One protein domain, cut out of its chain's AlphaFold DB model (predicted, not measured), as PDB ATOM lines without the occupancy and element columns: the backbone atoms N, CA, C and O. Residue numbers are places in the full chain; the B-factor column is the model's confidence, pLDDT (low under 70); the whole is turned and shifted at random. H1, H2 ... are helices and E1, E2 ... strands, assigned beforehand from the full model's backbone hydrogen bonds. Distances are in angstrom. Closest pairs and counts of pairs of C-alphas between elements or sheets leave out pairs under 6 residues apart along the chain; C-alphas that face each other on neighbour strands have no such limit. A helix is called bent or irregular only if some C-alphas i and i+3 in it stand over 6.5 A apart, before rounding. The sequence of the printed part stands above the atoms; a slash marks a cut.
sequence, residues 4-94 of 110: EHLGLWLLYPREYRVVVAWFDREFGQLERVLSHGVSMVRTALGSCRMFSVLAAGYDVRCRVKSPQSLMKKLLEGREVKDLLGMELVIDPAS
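What this domain is: This is residues 4 to 94 of the 110 residues of the protein "Hypothetical protein" of Polarella glacialis (UniProt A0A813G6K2). A long bent helix, H2, runs along most of the length, and a narrow ribbon of two strands, E1 and E2, runs beside its second arm, H2b. At one end the short helices H1 and H4 gather beside the first arm, H2a; at the other end the short H3 turns the chain from H2b back into E1. The printed part has 91 residues, with four named helices and two named strands in the order H1, H2, H3, E1, H4, E2; the sheet, E1 - E2, is antiparallel, and the class is mixed, helices and strands. The whole is loose, with a radius of gyration of the C-alphas of 17.4 A, and only just elongated, spanning 52 by 26 by 21 A.

How they stand to each other: H1, residues 4 to 11, comes first. H2, residues 13 to 47, was assigned as one helix by its hydrogen bonds but is bent: C-alphas 25 and 28 are 7.3 A apart, and its arms H2a, residues 13 to 25, and H2b, residues 28 to 47, stand at a steep tilt of 54 degrees. H1 and H2a only just touch, with 3 pairs of C-alphas within 8 A, and only at the corner; their closest C-alphas are those of Trp 9 and Tyr 16, 6.1 A apart. H3, residues 49 to 54, only just touches H2b, with 3 such pairs, only at the corner and about perpendicular at 87 degrees; the closest C-alphas, of Leu 45 and Phe 51, are 6.4 A apart. E1, residues 55 to 64, follows, and its closest C-alphas with H2b are those of Leu 34 and Cys 62, 6.0 A apart. H4, residues 67 to 75, touches H2a at a steep tilt of 55 degrees, opposite ways, closest at the C-alphas of Val 20 and Pro 67, 5.8 A apart. H4 and H2b are apart. E2, residues 84 to 92, is antiparallel to E1 at 164 degrees, with N 59 and O 89 at 2.8 A and N 87 and O 61 at 2.9 A, within hydrogen-bond range. In H1, H2a, H2b, H3 and H4 every O i to N i+4 pair is within hydrogen-bond range.

Where its parts are: H1 begins at C-alpha 4, (116.830, 30.564, 93.663). From first to last C-alpha, H2a measures 18.3 A, H2b 28.7 A, E1 25.4 A and E2 25.8 A. H2b ends at C-alpha 47, (76.501, 25.512, 98.187), and E2 at C-alpha 92, (88.472, 16.416, 106.782).

The domain as a whole: The two C-alphas farthest apart, those of Arg 14 and Ser 94, are 52.3 A apart. The printed part has no cut and no long link. Its mean pLDDT is 92.2, and no printed residue is under 70.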
ATOM      1  N   GLU A   4     117.006  30.649  95.118       81.31
ATOM      2  CA  GLU A   4     116.830  30.564  93.663       81.31
ATOM      3  C   GLU A   4     116.670  31.936  92.996       81.31
ATOM      4  O   GLU A   4     117.104  32.138  91.863       81.31
ATOM      5  N   HIS A   5     116.074  32.900  93.705       83.44
ATOM      6  CA  HIS A   5     115.898  34.255  93.197       83.44
ATOM      7  C   HIS A   5     117.245  34.940  92.981       83.44
ATOM      8  O   HIS A   5     117.471  35.530  91.927       83.44
ATOM      9  N   LEU A   6     118.139  34.807  93.963       87.19
ATOM     10  CA  LEU A   6     119.486  35.360  93.907       87.19
ATOM     11  C   LEU A   6     120.319  34.673  92.820       87.19
ATOM     12  O   LEU A   6     120.978  35.353  92.039       87.19
ATOM     13  N   GLY A   7     120.243  33.340  92.723       90.69
ATOM     14  CA  GLY A   7     120.971  32.576  91.708       90.69
ATOM     15  C   GLY A   7     120.616  32.995  90.278       90.69
ATOM     16  O   GLY A   7     121.505  33.279  89.481       90.69
ATOM     17  N   LEU A   8     119.322  33.111  89.963       92.44
ATOM     18  CA  LEU A   8     118.876  33.546  88.633       92.44
ATOM     19  C   LEU A   8     119.269  34.993  88.325       92.44
ATOM     20  O   LEU A   8     119.643  35.295  87.195       92.44
ATOM     21  N   TRP A   9     119.223  35.875  89.325       90.50
ATOM     22  CA  TRP A   9     119.609  37.274  89.157       90.50
ATOM     23  C   TRP A   9     121.107  37.435  88.866       90.50
ATOM     24  O   TRP A   9     121.485  38.309  88.094       90.50
ATOM     25  N   LEU A  10     121.956  36.580  89.448       93.69
ATOM     26  CA  LEU A  10     123.401  36.582  89.200       93.69
ATOM     27  C   LEU A  10     123.773  35.942  87.855       93.69
ATOM     28  O   LEU A  10     124.646  36.459  87.163       93.69
ATOM     29  N   LEU A  11     123.125  34.835  87.482       94.69
ATOM     30  CA  LEU A  11     123.458  34.082  86.266       94.69
ATOM     31  C   LEU A  11     122.867  34.698  84.990       94.69
ATOM     32  O   LEU A  11     123.511  34.663  83.945       94.69
ATOM     33  N   TYR A  12     121.664  35.273  85.072       95.19
ATOM     34  CA  TYR A  12     120.919  35.810  83.924       95.19
ATOM     35  C   TYR A  12     120.351  37.208  84.224       95.19
ATOM     36  O   TYR A  12     119.136  37.418  84.182       95.19
ATOM     37  N   PRO A  13     121.193  38.198  84.571       94.38
ATOM     38  CA  PRO A  13     120.733  39.475  85.120       94.38
ATOM     39  C   PRO A  13     119.839  40.281  84.172       94.38
ATOM     40  O   PRO A  13     118.985  41.041  84.633       94.38
ATOM     41  N   ARG A  14     120.032  40.162  82.851       95.31
ATOM     42  CA  ARG A  14     119.255  40.917  81.858       95.31
ATOM     43  C   ARG A  14     117.904  40.263  81.611       95.31
ATOM     44  O   ARG A  14     116.873  40.909  81.764       95.31
ATOM     45  N   GLU A  15     117.913  38.979  81.287       94.38
ATOM     46  CA  GLU A  15     116.733  38.174  80.983       94.38
ATOM     47  C   GLU A  15     115.815  38.104  82.199       94.38
ATOM     48  O   GLU A  15     114.611  38.331  82.101       94.38
ATOM     49  N   TYR A  16     116.397  37.877  83.375       94.81
ATOM     50  CA  TYR A  16     115.628  37.770  84.598       94.81
ATOM     51  C   TYR A  16     114.944  39.090  84.974       94.81
ATOM     52  O   TYR A  16     113.799  39.090  85.424       94.81
ATOM     53  N   ARG A  17     115.591  40.233  84.707       94.38
ATOM     54  CA  ARG A  17     114.982  41.556  84.894       94.38
ATOM     55  C   ARG A  17     113.804  41.788  83.949       94.38
ATOM     56  O   ARG A  17     112.816  42.376  84.372       94.38
ATOM     57  N   VAL A  18     113.883  41.309  82.705       95.06
ATOM     58  CA  VAL A  18     112.759  41.363  81.754       95.06
ATOM     59  C   VAL A  18     111.577  40.543  82.271       95.06
ATOM     60  O   VAL A  18     110.451  41.034  82.267       95.06
ATOM     61  N   VAL A  19     111.831  39.329  82.772       94.19
ATOM     62  CA  VAL A  19     110.783  38.464  83.337       94.19
ATOM     63  C   VAL A  19     110.123  39.104  84.557       94.19
ATOM     64  O   VAL A  19     108.899  39.113  84.640       94.19
ATOM     65  N   VAL A  20     110.908  39.666  85.481       94.19
ATOM     66  CA  VAL A  20     110.379  40.363  86.665       94.19
ATOM     67  C   VAL A  20     109.567  41.593  86.262       94.19
ATOM     68  O   VAL A  20     108.433  41.728  86.700       94.19
ATOM     69  N   ALA A  21     110.083  42.442  85.369       94.62
ATOM     70  CA  ALA A  21     109.375  43.648  84.935       94.62
ATOM     71  C   ALA A  21     108.053  43.331  84.217       94.62
ATOM     72  O   ALA A  21     107.049  44.009  84.431       94.62
ATOM     73  N   TRP A  22     108.042  42.294  83.374       94.69
ATOM     74  CA  TRP A  22     106.804  41.792  82.784       94.69
ATOM     75  C   TRP A  22     105.850  41.292  83.872       94.69
ATOM     76  O   TRP A  22     104.688  41.685  83.887       94.69
ATOM     77  N   PHE A  23     106.345  40.480  84.807       93.25
ATOM     78  CA  PHE A  23     105.525  39.910  85.869       93.25
ATOM     79  C   PHE A  23     104.876  40.992  86.730       93.25
ATOM     80  O   PHE A  23     103.668  40.948  86.921       93.25
ATOM     81  N   ASP A  24     105.637  41.990  87.176       92.06
ATOM     82  CA  ASP A  24     105.140  43.088  88.010       92.06
ATOM     83  C   ASP A  24     104.057  43.908  87.294       92.06
ATOM     84  O   ASP A  24     103.081  44.331  87.916       92.06
ATOM     85  N   ARG A  25     104.186  44.090  85.972       94.94
ATOM     86  CA  ARG A  25     103.182  44.782  85.155       94.94
ATOM     87  C   ARG A  25     101.871  44.003  85.070       94.94
ATOM     88  O   ARG A  25     100.801  44.599  85.161       94.94
ATOM     89  N   GLU A  26     101.949  42.687  84.886       93.00
ATOM     90  CA  GLU A  26     100.764  41.841  84.710       93.00
ATOM     91  C   GLU A  26     100.168  41.359  86.048       93.00
ATOM     92  O   GLU A  26      98.995  40.979  86.100       93.00
ATOM     93  N   PHE A  27     100.935  41.380  87.146       89.88
ATOM     94  CA  PHE A  27     100.596  40.719  88.413       89.88
ATOM     95  C   PHE A  27      99.210  41.096  88.935       89.88
ATOM     96  O   PHE A  27      98.402  40.218  89.237       89.88
ATOM     97  N   GLY A  28      98.887  42.392  88.961       88.62
ATOM     98  CA  GLY A  28      97.590  42.861  89.448       88.62
ATOM     99  C   GLY A  28      96.404  42.404  88.587       88.62
ATOM    100  O   GLY A  28      95.274  42.339  89.070       88.62
ATOM    101  N   GLN A  29      96.611  42.090  87.305       91.88
ATOM    102  CA  GLN A  29      95.577  41.478  86.468       91.88
ATOM    103  C   GLN A  29      95.455  39.976  86.747       91.88
ATOM    104  O   GLN A  29      94.339  39.475  86.892       91.88
ATOM    105  N   LEU A  30      96.584  39.275  86.877       91.94
ATOM    106  CA  LEU A  30      96.628  37.847  87.215       91.94
ATOM    107  C   LEU A  30      95.941  37.565  88.557       91.94
ATOM    108  O   LEU A  30      95.132  36.642  88.666       91.94
ATOM    109  N   GLU A  31      96.212  38.396  89.562       90.56
ATOM    110  CA  GLU A  31      95.618  38.298  90.893       90.56
ATOM    111  C   GLU A  31      94.104  38.542  90.870       90.56
ATOM    112  O   GLU A  31      93.356  37.810  91.520       90.56
ATOM    113  N   ARG A  32      93.627  39.509  90.076       92.38
ATOM    114  CA  ARG A  32      92.186  39.761  89.902       92.38
ATOM    115  C   ARG A  32      91.461  38.565  89.289       92.38
ATOM    116  O   ARG A  32      90.414  38.170  89.799       92.38
ATOM    117  N   VAL A  33      92.024  37.970  88.234       93.44
ATOM    118  CA  VAL A  33      91.449  36.775  87.593       93.44
ATOM    119  C   VAL A  33      91.396  35.605  88.579       93.44
ATOM    120  O   VAL A  33      90.357  34.958  88.710       93.44
ATOM    121  N   LEU A  34      92.480  35.363  89.322       93.56
ATOM    122  CA  LEU A  34      92.512  34.302  90.331       93.56
ATOM    123  C   LEU A  34      91.531  34.544  91.473       93.56
ATOM    124  O   LEU A  34      90.825  33.619  91.859       93.56
ATOM    125  N   SER A  35      91.447  35.772  91.982       92.44
ATOM    126  CA  SER A  35      90.535  36.119  93.077       92.44
ATOM    127  C   SER A  35      89.077  35.887  92.687       92.44
ATOM    128  O   SER A  35      88.296  35.373  93.488       92.44
ATOM    129  N   HIS A  36      88.719  36.196  91.437       94.81
ATOM    130  CA  HIS A  36      87.399  35.874  90.904       94.81
ATOM    131  C   HIS A  36      87.151  34.357  90.889       94.81
ATOM    132  O   HIS A  36      86.145  33.898  91.431       94.81
ATOM    133  N   GLY A  37      88.095  33.572  90.361       94.06
ATOM    134  CA  GLY A  37      88.004  32.108  90.356       94.06
ATOM    135  C   GLY A  37      87.889  31.507  91.761       94.06
ATOM    136  O   GLY A  37      87.037  30.652  91.997       94.06
ATOM    137  N   VAL A  38      88.669  32.008  92.723       94.94
ATOM    138  CA  VAL A  38      88.593  31.592  94.131       94.94
ATOM    139  C   VAL A  38      87.221  31.889  94.720       94.94
ATOM    140  O   VAL A  38      86.654  31.031  95.397       94.94
ATOM    141  N   SER A  39      86.656  33.068  94.447       95.44
ATOM    142  CA  SER A  39      85.304  33.401  94.897       95.44
ATOM    143  C   SER A  39      84.275  32.419  94.339       95.44
ATOM    144  O   SER A  39      83.436  31.937  95.093       95.44
ATOM    145  N   MET A  40      84.359  32.078  93.049       96.44
ATOM    146  CA  MET A  40      83.449  31.112  92.425       96.44
ATOM    147  C   MET A  40      83.560  29.727  93.068       96.44
ATOM    148  O   MET A  40      82.541  29.114  93.380       96.44
ATOM    149  N   VAL A  41      84.785  29.248  93.307       95.62
ATOM    150  CA  VAL A  41      85.026  27.953  93.960       95.62
ATOM    151  C   VAL A  41      84.487  27.958  95.389       95.62
ATOM    152  O   VAL A  41      83.777  27.033  95.765       95.62
ATOM    153  N   ARG A  42      84.749  29.010  96.175       95.25
ATOM    154  CA  ARG A  42      84.210  29.145  97.540       95.25
ATOM    155  C   ARG A  42      82.684  29.125  97.552       95.25
ATOM    156  O   ARG A  42      82.091  28.420  98.362       95.25
ATOM    157  N   THR A  43      82.042  29.844  96.632       95.50
ATOM    158  CA  THR A  43      80.581  29.822  96.496       95.50
ATOM    159  C   THR A  43      80.071  28.428  96.129       95.50
ATOM    160  O   THR A  43      79.145  27.932  96.770       95.50
ATOM    161  N   ALA A  44      80.700  27.759  95.158       95.25
ATOM    162  CA  ALA A  44      80.328  26.406  94.754       95.25
ATOM    163  C   ALA A  44      80.460  25.406  95.916       95.25
ATOM    164  O   ALA A  44      79.513  24.673  96.203       95.25
ATOM    165  N   LEU A  45      81.587  25.427  96.633       94.50
ATOM    166  CA  LEU A  45      81.833  24.568  97.793       94.50
ATOM    167  C   LEU A  45      80.848  24.847  98.933       94.50
ATOM    168  O   LEU A  45      80.290  23.904  99.488       94.50
ATOM    169  N   GLY A  46      80.568  26.119  99.233       91.56
ATOM    170  CA  GLY A  46      79.592  26.510 100.256       91.56
ATOM    171  C   GLY A  46      78.154  26.098  99.928       91.56
ATOM    172  O   GLY A  46      77.373  25.815 100.831       91.56
ATOM    173  N   SER A  47      77.807  26.010  98.642       93.38
ATOM    174  CA  SER A  47      76.501  25.512  98.187       93.38
ATOM    175  C   SER A  47      76.419  23.981  98.089       93.38
ATOM    176  O   SER A  47      75.330  23.418  97.968       93.38
ATOM    177  N   CYS A  48      77.556  23.281  98.150       93.44
ATOM    178  CA  CYS A  48      77.618  21.834  97.999       93.44
ATOM    179  C   CYS A  48      77.371  21.132  99.341       93.44
ATOM    180  O   CYS A  48      78.277  20.947 100.157       93.44
ATOM    181  N   ARG A  49      76.137  20.661  99.549       89.50
ATOM    182  CA  ARG A  49      75.751  19.931 100.769       89.50
ATOM    183  C   ARG A  49      76.653  18.723 101.044       89.50
ATOM    184  O   ARG A  49      77.014  18.484 102.190       89.50
ATOM    185  N   MET A  50      77.058  17.992 100.007       89.81
ATOM    186  CA  MET A  50      77.934  16.826 100.160       89.81
ATOM    187  C   MET A  50      79.328  17.215 100.671       89.81
ATOM    188  O   MET A  50      79.889  16.527 101.515       89.81
ATOM    189  N   PHE A  51      79.855  18.355 100.220       89.38
ATOM    190  CA  PHE A  51      81.142  18.872 100.675       89.38
ATOM    191  C   PHE A  51      81.106  19.263 102.159       89.38
ATOM    192  O   PHE A  51      82.016  18.908 102.901       89.38
ATOM    193  N   SER A  52      80.012  19.883 102.620       86.50
ATOM    194  CA  SER A  52      79.834  20.243 104.040       86.50
ATOM    195  C   SER A  52      79.773  19.049 105.002       86.50
ATOM    196  O   SER A  52      80.012  19.213 106.193       86.50
ATOM    197  N   VAL A  53      79.470  17.846 104.502       89.50
ATOM    198  CA  VAL A  53      79.500  16.609 105.301       89.50
ATOM    199  C   VAL A  53      80.922  16.047 105.410       89.50
ATOM    200  O   VAL A  53      81.250  15.385 106.390       89.50
ATOM    201  N   LEU A  54      81.768  16.303 104.409       88.06
ATOM    202  CA  LEU A  54      83.107  15.722 104.293       88.06
ATOM    203  C   LEU A  54      84.212  16.620 104.862       88.06
ATOM    204  O   LEU A  54      85.263  16.107 105.245       88.06
ATOM    205  N   ALA A  55      83.997  17.933 104.914       90.88
ATOM    206  CA  ALA A  55      84.990  18.913 105.340       90.88
ATOM    207  C   ALA A  55      84.534  19.652 106.607       90.88
ATOM    208  O   ALA A  55      83.486  20.297 106.607       90.88
ATOM    209  N   ALA A  56      85.341  19.600 107.672       90.44
ATOM    210  CA  ALA A  56      85.158  20.438 108.864       90.44
ATOM    211  C   ALA A  56      85.573  21.895 108.604       90.44
ATOM    212  O   ALA A  56      85.054  22.821 109.224       90.44
ATOM    213  N   GLY A  57      86.503  22.087 107.672       92.25
ATOM    214  CA  GLY A  57      87.003  23.380 107.240       92.25
ATOM    215  C   GLY A  57      87.667  23.257 105.876       92.25
ATOM    216  O   GLY A  57      88.002  22.162 105.419       92.25
ATOM    217  N   TYR A  58      87.822  24.384 105.193       95.06
ATOM    218  CA  TYR A  58      88.603  24.438 103.968       95.06
ATOM    219  C   TYR A  58      89.162  25.838 103.746       95.06
ATOM    220  O   TYR A  58      88.589  26.837 104.188       95.06
ATOM    221  N   ASP A  59      90.261  25.904 103.006       94.69
ATOM    222  CA  ASP A  59      90.853  27.140 102.528       94.69
ATOM    223  C   ASP A  59      91.119  27.033 101.026       94.69
ATOM    224  O   ASP A  59      91.599  26.019 100.523       94.69
ATOM    225  N   VAL A  60      90.796  28.103 100.305       94.75
ATOM    226  CA  VAL A  60      91.071  28.224  98.872       94.75
ATOM    227  C   VAL A  60      92.065  29.355  98.703       94.75
ATOM    228  O   VAL A  60      91.737  30.511  98.987       94.75
ATOM    229  N   ARG A  61      93.263  29.021  98.231       91.88
ATOM    230  CA  ARG A  61      94.381  29.947  98.063       91.88
ATOM    231  C   ARG A  61      94.648  30.207  96.590       91.88
ATOM    232  O   ARG A  61      94.662  29.293  95.764       91.88
ATOM    233  N   CYS A  62      94.916  31.468  96.273       91.25
ATOM    234  CA  CYS A  62      95.463  31.861  94.982       91.25
ATOM    235  C   CYS A  62      96.944  31.477  94.917       91.25
ATOM    236  O   CYS A  62      97.704  31.745  95.847       91.25
ATOM    237  N   ARG A  63      97.379  30.930  93.783       91.00
ATOM    238  CA  ARG A  63      98.789  30.665  93.504       91.00
ATOM    239  C   ARG A  63      99.153  31.212  92.129       91.00
ATOM    240  O   ARG A  63      98.926  30.565  91.112       91.00
ATOM    241  N   VAL A  64      99.771  32.388  92.096       90.88
ATOM    242  CA  VAL A  64     100.439  32.885  90.884       90.88
ATOM    243  C   VAL A  64     101.833  32.265  90.818       90.88
ATOM    244  O   VAL A  64     102.548  32.208  91.822       90.88
ATOM    245  N   LYS A  65     102.241  31.772  89.644       91.31
ATOM    246  CA  LYS A  65     103.602  31.259  89.446       91.31
ATOM    247  C   LYS A  65     104.619  32.376  89.681       91.31
ATOM    248  O   LYS A  65     104.454  33.471  89.170       91.31
ATOM    249  N   SER A  66     105.695  32.088  90.405       91.31
ATOM    250  CA  SER A  66     106.718  33.093  90.685       91.31
ATOM    251  C   SER A  66     107.591  33.408  89.454       91.31
ATOM    252  O   SER A  66     107.779  32.528  88.601       91.31
ATOM    253  N   PRO A  67     108.215  34.602  89.374       92.25
ATOM    254  CA  PRO A  67     109.145  34.951  88.294       92.25
ATOM    255  C   PRO A  67     110.304  33.959  88.137       92.25
ATOM    256  O   PRO A  67     110.754  33.697  87.027       92.25
ATOM    257  N   GLN A  68     110.787  33.374  89.242       92.38
ATOM    258  CA  GLN A  68     111.843  32.352  89.218       92.38
ATOM    259  C   GLN A  68     111.375  31.091  88.478       92.38
ATOM    260  O   GLN A  68     112.042  30.610  87.565       92.38
ATOM    261  N   SER A  69     110.196  30.579  88.847       91.12
ATOM    262  CA  SER A  69     109.606  29.391  88.218       91.12
ATOM    263  C   SER A  69     109.244  29.635  86.754       91.12
ATOM    264  O   SER A  69     109.347  28.726  85.932       91.12
ATOM    265  N   LEU A  70     108.821  30.859  86.430       92.62
ATOM    266  CA  LEU A  70     108.572  31.301  85.064       92.62
ATOM    267  C   LEU A  70     109.866  31.281  84.237       92.62
ATOM    268  O   LEU A  70     109.917  30.612  83.209       92.62
ATOM    269  N   MET A  71     110.926  31.930  84.727       93.56
ATOM    270  CA  MET A  71     112.233  31.970  84.064       93.56
ATOM    271  C   MET A  71     112.797  30.568  83.817       93.56
ATOM    272  O   MET A  71     113.258  30.281  82.718       93.56
ATOM    273  N   LYS A  72     112.715  29.667  84.804       92.06
ATOM    274  CA  LYS A  72     113.194  28.285  84.655       92.06
ATOM    275  C   LYS A  72     112.539  27.570  83.469       92.06
ATOM    276  O   LYS A  72     113.235  26.930  82.691       92.06
ATOM    277  N   LYS A  73     111.223  27.726  83.295       92.75
ATOM    278  CA  LYS A  73     110.501  27.128  82.161       92.75
ATOM    279  C   LYS A  73     110.901  27.726  80.819       92.75
ATOM    280  O   LYS A  73     111.051  26.986  79.851       92.75
ATOM    281  N   LEU A  74     111.097  29.042  80.780       93.06
ATOM    282  CA  LEU A  74     111.556  29.731  79.575       93.06
ATOM    283  C   LEU A  74     112.963  29.266  79.172       93.06
ATOM    284  O   LEU A  74     113.195  28.996  77.998       93.06
ATOM    285  N   LEU A  75     113.872  29.092  80.137       93.12
ATOM    286  CA  LEU A  75     115.224  28.570  79.897       93.12
ATOM    287  C   LEU A  75     115.231  27.123  79.382       93.12
ATOM    288  O   LEU A  75     116.105  26.752  78.607       93.12
ATOM    289  N   GLU A  76     114.250  26.311  79.773       93.31
ATOM    290  CA  GLU A  76     114.061  24.951  79.247       93.31
ATOM    291  C   GLU A  76     113.415  24.936  77.844       93.31
ATOM    292  O   GLU A  76     113.122  23.864  77.317       93.31
ATOM    293  N   GLY A  77     113.144  26.105  77.248       92.94
ATOM    294  CA  GLY A  77     112.485  26.232  75.945       92.94
ATOM    295  C   GLY A  77     110.996  25.877  75.970       92.94
ATOM    296  O   GLY A  77     110.418  25.566  74.928       92.94
ATOM    297  N   ARG A  78     110.361  25.880  77.151       91.44
ATOM    298  CA  ARG A  78     108.959  25.485  77.320       91.44
ATOM    299  C   ARG A  78     108.027  26.688  77.264       91.44
ATOM    300  O   ARG A  78     108.250  27.700  77.927       91.44
ATOM    301  N   GLU A  79     106.922  26.533  76.542       90.12
ATOM    302  CA  GLU A  79     105.805  27.475  76.597       90.12
ATOM    303  C   GLU A  79     105.158  27.447  77.993       90.12
ATOM    304  O   GLU A  79     104.929  26.381  78.578       90.12
ATOM    305  N   VAL A  80     104.847  28.622  78.544       88.50
ATOM    306  CA  VAL A  80     104.302  28.741  79.900       88.50
ATOM    307  C   VAL A  80     102.791  28.924  79.831       88.50
ATOM    308  O   VAL A  80     102.300  30.014  79.558       88.50
ATOM    309  N   LYS A  81     102.052  27.849  80.120       87.38
ATOM    310  CA  LYS A  81     100.575  27.841  80.144       87.38
ATOM    311  C   LYS A  81      99.980  27.855  81.552       87.38
ATOM    312  O   LYS A  81      98.795  28.101  81.726       87.38
ATOM    313  N   ASP A  82     100.796  27.599  82.568       87.50
ATOM    314  CA  ASP A  82     100.374  27.339  83.949       87.50
ATOM    315  C   ASP A  82     100.728  28.496  84.898       87.50
ATOM    316  O   ASP A  82     101.290  28.303  85.980       87.50
ATOM    317  N   LEU A  83     100.450  29.723  84.459       91.00
ATOM    318  CA  LEU A  83     100.757  30.944  85.206       91.00
ATOM    319  C   LEU A  83      99.850  31.126  86.432       91.00
ATOM    320  O   LEU A  83     100.295  31.633  87.464       91.00
ATOM    321  N   LEU A  84      98.596  30.692  86.310       93.19
ATOM    322  CA  LEU A  84      97.563  30.789  87.331       93.19
ATOM    323  C   LEU A  84      97.282  29.403  87.914       93.19
ATOM    324  O   LEU A  84      97.082  28.442  87.172       93.19
ATOM    325  N   GLY A  85      97.238  29.309  89.237       92.38
ATOM    326  CA  GLY A  85      96.836  28.112  89.960       92.38
ATOM    327  C   GLY A  85      95.970  28.454  91.167       92.38
ATOM    328  O   GLY A  85      96.055  29.547  91.729       92.38
ATOM    329  N   MET A  86      95.147  27.496  91.575       94.25
ATOM    330  CA  MET A  86      94.421  27.523  92.842       94.25
ATOM    331  C   MET A  86      94.809  26.299  93.657       94.25
ATOM    332  O   MET A  86      95.019  25.217  93.107       94.25
ATOM    333  N   GLU A  87      94.904  26.482  94.964       94.00
ATOM    334  CA  GLU A  87      95.139  25.415  95.926       94.00
ATOM    335  C   GLU A  87      93.934  25.338  96.860       94.00
ATOM    336  O   GLU A  87      93.510  26.351  97.415       94.00
ATOM    337  N   LEU A  88      93.369  24.143  97.000       94.75
ATOM    338  CA  LEU A  88      92.287  23.855  97.930       94.75
ATOM    339  C   LEU A  88      92.854  22.971  99.039       94.75
ATOM    340  O   LEU A  88      93.231  21.827  98.790       94.75
ATOM    341  N   VAL A  89      92.914  23.514 100.250       94.62
ATOM    342  CA  VAL A  89      93.284  22.787 101.465       94.62
ATOM    343  C   VAL A  89      91.992  22.415 102.176       94.62
ATOM    344  O   VAL A  89      91.152  23.281 102.408       94.62
ATOM    345  N   ILE A  90      91.807  21.132 102.479       94.75
ATOM    346  CA  ILE A  90      90.584  20.617 103.097       94.75
ATOM    347  C   ILE A  90      90.954  19.984 104.428       94.75
ATOM    348  O   ILE A  90      91.774  19.066 104.463       94.75
ATOM    349  N   ASP A  91      90.295  20.435 105.489       94.12
ATOM    350  CA  ASP A  91      90.332  19.779 106.785       94.12
ATOM    351  C   ASP A  91      89.194  18.751 106.826       94.12
ATOM    352  O   ASP A  91      88.015  19.132 106.810       94.12
ATOM    353  N   PRO A  92      89.500  17.443 106.829       92.81
ATOM    354  CA  PRO A  92      88.472  16.416 106.782       92.81
ATOM    355  C   PRO A  92      87.617  16.448 108.052       92.81
ATOM    356  O   PRO A  92      88.121  16.644 109.162       92.81
ATOM    357  N   ALA A  93      86.314  16.220 107.900       87.94
ATOM    358  CA  ALA A  93      85.434  15.998 109.036       87.94
ATOM    359  C   ALA A  93      85.890  14.744 109.801       87.94
ATOM    360  O   ALA A  93      86.163  13.700 109.205       87.94
ATOM    361  N   SER A  94      85.991  14.848 111.129       78.19
ATOM    362  CA  SER A  94      86.307  13.701 111.983       78.19
ATOM    363  C   SER A  94      85.288  12.586 111.746       78.19
ATOM    364  O   SER A  94      84.082  12.793 111.866       78.19
TER     365      SER A  94